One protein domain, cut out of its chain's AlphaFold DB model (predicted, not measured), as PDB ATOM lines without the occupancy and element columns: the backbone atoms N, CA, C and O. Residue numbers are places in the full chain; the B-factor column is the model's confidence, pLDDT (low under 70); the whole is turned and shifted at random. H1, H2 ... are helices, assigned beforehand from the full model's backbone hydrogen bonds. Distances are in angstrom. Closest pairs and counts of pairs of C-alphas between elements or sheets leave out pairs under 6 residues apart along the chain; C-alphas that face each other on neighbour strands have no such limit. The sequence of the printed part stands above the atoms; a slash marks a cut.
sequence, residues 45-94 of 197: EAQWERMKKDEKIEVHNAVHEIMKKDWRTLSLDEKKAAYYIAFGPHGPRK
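What this domain is: This is residues 45 to 94 of the 197 residues of the protein "COX4-domain-containing protein" of Exidia glandulosa HHB12029 (UniProt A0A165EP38). Two helices, H1 and H2, cross at a steep angle, face to face; the loop of residues 68 to 75 joins them at one end of the long axis, and residues 49 and 94 lie toward the other. The printed part has 50 residues, with two named helices, H1 then H2, and no named strand; the class is all helix. It is only just compact, close to loose, with a radius of gyration of the C-alphas of 11.2 A, and elongated, spanning 30 by 19 by 17 A.

How they stand to each other: H1, residues 53 to 67, and H2, residues 76 to 87, touch; their closest C-alphas, those of Val 63 and Ala 82, are 6.2 A apart. They run opposite ways at a steep tilt of 58 degrees. In both, every O i to N i+4 pair is within hydrogen-bond range.

Where its parts are: H1 begins at C-alpha 53 (107.097, 101.065, 89.997) and is 20.9 A long from first to last C-alpha. H2, 16.0 A long, ends at C-alpha 87 (98.953, 94.687, 76.155).

The domain as a whole: The C-alphas farthest apart, those of Thr 73 and Pro 92, are 31.4 A apart. The link from H1 to H2, 8 residues, is short. The printed part has no cut, and no printed residue is under 70 in pLDDT.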
ATOM      1  N   GLU A  45     102.890  87.963  84.796       86.56
ATOM      2  CA  GLU A  45     101.456  88.293  84.841       86.56
ATOM      3  C   GLU A  45     100.904  88.365  86.277       86.56
ATOM      4  O   GLU A  45     100.233  89.329  86.648       86.56
ATOM      5  N   ALA A  46     101.246  87.385  87.120       85.75
ATOM      6  CA  ALA A  46     100.778  87.326  88.504       85.75
ATOM      7  C   ALA A  46     101.521  88.304  89.428       85.75
ATOM      8  O   ALA A  46     100.958  88.791  90.414       85.75
ATOM      9  N   GLN A  47     102.797  88.579  89.145       89.12
ATOM     10  CA  GLN A  47     103.629  89.437  89.990       89.12
ATOM     11  C   GLN A  47     103.509  90.926  89.635       89.12
ATOM     12  O   GLN A  47     103.736  91.770  90.503       89.12
ATOM     13  N   TRP A  48     103.090  91.261  88.412       89.00
ATOM     14  CA  TRP A  48     103.032  92.633  87.905       89.00
ATOM     15  C   TRP A  48     102.213  93.578  88.788       89.00
ATOM     16  O   TRP A  48     102.639  94.695  89.057       89.00
ATOM     17  N   GLU A  49     101.056  93.158  89.306       87.38
ATOM     18  CA  GLU A  49     100.244  94.021  90.182       87.38
ATOM     19  C   GLU A  49     100.918  94.288  91.541       87.38
ATOM     20  O   GLU A  49     100.673  95.327  92.151       87.38
ATOM     21  N   ARG A  50     101.793  93.384  92.006       89.00
ATOM     22  CA  ARG A  50     102.453  93.451  93.322       89.00
ATOM     23  C   ARG A  50     103.830  94.126  93.286       89.00
ATOM     24  O   ARG A  50     104.312  94.554  94.331       89.00
ATOM     25  N   MET A  51     104.453  94.215  92.110       86.69
ATOM     26  CA  MET A  51     105.764  94.844  91.913       86.69
ATOM     27  C   MET A  51     105.718  96.362  92.116       86.69
ATOM     28  O   MET A  51     104.733  97.036  91.781       86.69
ATOM     29  N   LYS A  52     106.822  96.920  92.618       93.31
ATOM     30  CA  LYS A  52     106.994  98.376  92.743       93.31
ATOM     31  C   LYS A  52     107.179  99.016  91.366       93.31
ATOM     32  O   LYS A  52     107.545  98.354  90.400       93.31
ATOM     33  N   LYS A  53     106.934 100.328  91.265       90.56
ATOM     34  CA  LYS A  53     107.097 101.065  89.997       90.56
ATOM     35  C   LYS A  53     108.529 100.976  89.458       90.56
ATOM     36  O   LYS A  53     108.691 100.779  88.262       90.56
ATOM     37  N   ASP A  54     109.525 101.043  90.337       92.50
ATOM     38  CA  ASP A  54     110.939 100.962  89.948       92.50
ATOM     39  C   ASP A  54     111.280  99.584  89.361       92.50
ATOM     40  O   ASP A  54     111.841  99.491  88.274       92.50
ATOM     41  N   GLU A  55     110.822  98.507  90.009       90.31
ATOM     42  CA  GLU A  55     110.983  97.130  89.516       90.31
ATOM     43  C   GLU A  55     110.297  96.931  88.157       90.31
ATOM     44  O   GLU A  55     110.851  96.292  87.266       90.31
ATOM     45  N   LYS A  56     109.112  97.523  87.948       92.00
ATOM     46  CA  LYS A  56     108.415  97.476  86.649       92.00
ATOM     47  C   LYS A  56     109.230  98.112  85.528       92.00
ATOM     48  O   LYS A  56     109.199  97.607  84.411       92.00
ATOM     49  N   ILE A  57     109.952  99.198  85.814       92.75
ATOM     50  CA  ILE A  57     110.832  99.858  84.839       92.75
ATOM     51  C   ILE A  57     112.022  98.953  84.511       92.75
ATOM     52  O   ILE A  57     112.363  98.791  83.341       92.75
ATOM     53  N   GLU A  58     112.623  98.315  85.518       91.44
ATOM     54  CA  GLU A  58     113.727  97.372  85.312       91.44
ATOM     55  C   GLU A  58     113.299  96.167  84.456       91.44
ATOM     56  O   GLU A  58     113.985  95.830  83.491       91.44
ATOM     57  N   VAL A  59     112.130  95.573  84.735       91.19
ATOM     58  CA  VAL A  59     111.554  94.486  83.919       91.19
ATOM     59  C   VAL A  59     111.256  94.957  82.499       91.19
ATOM     60  O   VAL A  59     111.581  94.256  81.541       91.19
ATOM     61  N   HIS A  60     110.660  96.141  82.347       91.38
ATOM     62  CA  HIS A  60     110.365  96.718  81.039       91.38
ATOM     63  C   HIS A  60     111.639  96.888  80.203       91.38
ATOM     64  O   HIS A  60     111.675  96.483  79.043       91.38
ATOM     65  N   ASN A  61     112.705  97.425  80.799       92.56
ATOM     66  CA  ASN A  61     113.990  97.590  80.123       92.56
ATOM     67  C   ASN A  61     114.611  96.236  79.761       92.56
ATOM     68  O   ASN A  61     115.079  96.063  78.639       92.56
ATOM     69  N   ALA A  62     114.563  95.256  80.667       90.69
ATOM     70  CA  ALA A  62     115.059  93.910  80.397       90.69
ATOM     71  C   ALA A  62     114.325  93.258  79.214       90.69
ATOM     72  O   ALA A  62     114.965  92.751  78.297       90.69
ATOM     73  N   VAL A  63     112.991  93.325  79.186       91.12
ATOM     74  CA  VAL A  63     112.180  92.802  78.078       91.12
ATOM     75  C   VAL A  63     112.472  93.542  76.777       91.12
ATOM     76  O   VAL A  63     112.626  92.902  75.740       91.12
ATOM     77  N   HIS A  64     112.631  94.864  76.827       91.25
ATOM     78  CA  HIS A  64     112.974  95.665  75.658       91.25
ATOM     79  C   HIS A  64     114.329  95.261  75.048       91.25
ATOM     80  O   HIS A  64     114.457  95.187  73.827       91.25
ATOM     81  N   GLU A  65     115.330  94.924  75.867       92.00
ATOM     82  CA  GLU A  65     116.609  94.397  75.373       92.00
ATOM     83  C   GLU A  65     116.485  92.987  74.771       92.00
ATOM     84  O   GLU A  65     117.155  92.675  73.785       92.00
ATOM     85  N   ILE A  66     115.607  92.132  75.306       89.50
ATOM     86  CA  ILE A  66     115.344  90.798  74.742       89.50
ATOM     87  C   ILE A  66     114.601  90.924  73.398       89.50
ATOM     88  O   ILE A  66     114.922  90.200  72.458       89.50
ATOM     89  N   MET A  67     113.681  91.882  73.259       90.50
ATOM     90  CA  MET A  67     112.912  92.110  72.024       90.50
ATOM     91  C   MET A  67     113.767  92.513  70.815       90.50
ATOM     92  O   MET A  67     113.317  92.330  69.684       90.50
ATOM     93  N   LYS A  68     114.984  93.031  71.034       92.81
ATOM     94  CA  LYS A  68     115.951  93.339  69.964       92.81
ATOM     95  C   LYS A  68     116.608  92.091  69.361       92.81
ATOM     96  O   LYS A  68     117.195  92.180  68.286       92.81
ATOM     97  N   LYS A  69     116.565  90.949  70.054       90.31
ATOM     98  CA  LYS A  69     117.128  89.673  69.580       90.31
ATOM     99  C   LYS A  69     116.183  89.000  68.578       90.31
ATOM    100  O   LYS A  69     115.051  89.433  68.405       90.31
ATOM    101  N   ASP A  70     116.625  87.919  67.933       93.94
ATOM    102  CA  ASP A  70     115.778  87.153  67.010       93.94
ATOM    103  C   ASP A  70     114.634  86.428  67.744       93.94
ATOM    104  O   ASP A  70     114.849  85.583  68.620       93.94
ATOM    105  N   TRP A  71     113.397  86.710  67.333       88.19
ATOM    106  CA  TRP A  71     112.167  86.210  67.948       88.19
ATOM    107  C   TRP A  71     111.989  84.699  67.811       88.19
ATOM    108  O   TRP A  71     111.223  84.100  68.571       88.19
ATOM    109  N   ARG A  72     112.693  84.041  66.887       91.19
ATOM    110  CA  ARG A  72     112.657  82.574  66.776       91.19
ATOM    111  C   ARG A  72     113.400  81.882  67.916       91.19
ATOM    112  O   ARG A  72     113.034  80.767  68.268       91.19
ATOM    113  N   THR A  73     114.384  82.557  68.506       90.38
ATOM    114  CA  THR A  73     115.255  82.004  69.556       90.38
ATOM    115  C   THR A  73     114.778  82.296  70.980       90.38
ATOM    116  O   THR A  73     115.205  81.619  71.910       90.38
ATOM    117  N   LEU A  74     113.860  83.255  71.156       84.69
ATOM    118  CA  LEU A  74     113.246  83.563  72.451       84.69
ATOM    119  C   LEU A  74     112.343  82.429  72.960       84.69
ATOM    120  O   LEU A  74     111.548  81.850  72.201       84.69
ATOM    121  N   SER A  75     112.373  82.224  74.276       90.56
ATOM    122  CA  SER A  75     111.470  81.317  74.986       90.56
ATOM    123  C   SER A  75     110.012  81.802  74.936       90.56
ATOM    124  O   SER A  75     109.721  82.981  74.718       90.56
ATOM    125  N   LEU A  76     109.059  80.882  75.124       90.62
ATOM    126  CA  LEU A  76     107.630  81.228  75.140       90.62
ATOM    127  C   LEU A  76     107.270  82.158  76.304       90.62
ATOM    128  O   LEU A  76     106.398  83.010  76.152       90.62
ATOM    129  N   ASP A  77     107.954  82.021  77.434       89.94
ATOM    130  CA  ASP A  77     107.696  82.817  78.629       89.94
ATOM    131  C   ASP A  77     108.141  84.273  78.450       89.94
ATOM    132  O   ASP A  77     107.397  85.188  78.791       89.94
ATOM    133  N   GLU A  78     109.291  84.513  77.812       89.19
ATOM    134  CA  GLU A  78     109.742  85.869  77.463       89.19
ATOM    135  C   GLU A  78     108.777  86.551  76.485       89.19
ATOM    136  O   GLU A  78     108.486  87.740  76.614       89.19
ATOM    137  N   LYS A  79     108.228  85.791  75.531       91.81
ATOM    138  CA  LYS A  79     107.217  86.295  74.590       91.81
ATOM    139  C   LYS A  79     105.912  86.647  75.297       91.81
ATOM    140  O   LYS A  79     105.345  87.704  75.026       91.81
ATOM    141  N   LYS A  80     105.444  85.792  76.212       91.94
ATOM    142  CA  LYS A  80     104.258  86.065  77.039       91.94
ATOM    143  C   LYS A  80     104.466  87.292  77.918       91.94
ATOM    144  O   LYS A  80     103.602  88.161  77.943       91.94
ATOM    145  N   ALA A  81     105.627  87.414  78.557       91.69
ATOM    146  CA  ALA A  81     105.979  88.586  79.348       91.69
ATOM    147  C   ALA A  81     105.976  89.865  78.495       91.69
ATOM    148  O   ALA A  81     105.361  90.855  78.887       91.69
ATOM    149  N   ALA A  82     106.583  89.839  77.305       92.31
ATOM    150  CA  ALA A  82     106.559  90.973  76.380       92.31
ATOM    151  C   ALA A  82     105.133  91.357  75.964       92.31
ATOM    152  O   ALA A  82     104.773  92.536  75.987       92.31
ATOM    153  N   TYR A  83     104.298  90.365  75.650       93.38
ATOM    154  CA  TYR A  83     102.894  90.587  75.325       93.38
ATOM    155  C   TYR A  83     102.125  91.198  76.505       93.38
ATOM    156  O   TYR A  83     101.405  92.179  76.324       93.38
ATOM    157  N   TYR A  84     102.316  90.675  77.716       93.06
ATOM    158  CA  TYR A  84     101.637  91.162  78.911       93.06
ATOM    159  C   TYR A  84     102.048  92.590  79.284       93.06
ATOM    160  O   TYR A  84     101.186  93.377  79.641       93.06
ATOM    161  N   ILE A  85     103.322  92.971  79.159       92.25
ATOM    162  CA  ILE A  85     103.788  94.342  79.458       92.25
ATOM    163  C   ILE A  85     103.269  95.357  78.431       92.25
ATOM    164  O   ILE A  85     102.998  96.513  78.760       92.25
ATOM    165  N   ALA A  86     103.133  94.946  77.169       91.12
ATOM    166  CA  ALA A  86     102.644  95.820  76.111       91.12
ATOM    167  C   ALA A  86     101.109  95.926  76.090       91.12
ATOM    168  O   ALA A  86     100.569  96.998  75.793       91.12
ATOM    169  N   PHE A  87     100.398  94.832  76.383       92.56
ATOM    170  CA  PHE A  87      98.953  94.687  76.155       92.56
ATOM    171  C   PHE A  87      98.141  94.168  77.347       92.56
ATOM    172  O   PHE A  87      96.930  94.004  77.218       92.56
ATOM    173  N   GLY A  88      98.754  93.955  78.507       92.38
ATOM    174  CA  GLY A  88      98.071  93.457  79.695       92.38
ATOM    175  C   GLY A  88      97.029  94.433  80.266       92.38
ATOM    176  O   GLY A  88      97.014  95.624  79.929       92.38
ATOM    177  N   PRO A  89      96.155  93.947  81.170       91.19
ATOM    178  CA  PRO A  89      95.102  94.730  81.821       91.19
ATOM    179  C   PRO A  89      95.657  95.653  82.923       91.19
ATOM    180  O   PRO A  89      95.218  95.622  84.073       91.19
ATOM    181  N   HIS A  90      96.633  96.490  82.578       90.50
ATOM    182  CA  HIS A  90      97.307  97.415  83.484       90.50
ATOM    183  C   HIS A  90      97.257  98.860  82.971       90.50
ATOM    184  O   HIS A  90      97.015  99.134  81.791       90.50
ATOM    185  N   GLY A  91      97.534  99.819  83.858       87.50
ATOM    186  CA  GLY A  91      97.537 101.241  83.504       87.50
ATOM    187  C   GLY A  91      96.163 101.698  82.983       87.50
ATOM    188  O   GLY A  91      95.157 101.370  83.611       87.50
ATOM    189  N   PRO A  92      96.088 102.406  81.839       88.56
ATOM    190  CA  PRO A  92      94.816 102.840  81.248       88.56
ATOM    191  C   PRO A  92      93.891 101.699  80.800       88.56
ATOM    192  O   PRO A  92      92.710 101.933  80.573       88.56
ATOM    193  N   ARG A  93      94.411 100.473  80.649       91.56
ATOM    194  CA  ARG A  93      93.652  99.296  80.191       91.56
ATOM    195  C   ARG A  93      93.167  98.409  81.337       91.56
ATOM    196  O   ARG A  93      92.725  97.286  81.105       91.56
ATOM    197  N   LYS A  94      93.271  98.880  82.581       89.31
ATOM    198  CA  LYS A  94      92.752  98.145  83.734       89.31
ATOM    199  C   LYS A  94      91.223  98.031  83.620       89.31
ATOM    200  O   LYS A  94      90.575  99.042  83.346       89.31
TER     201      LYS A  94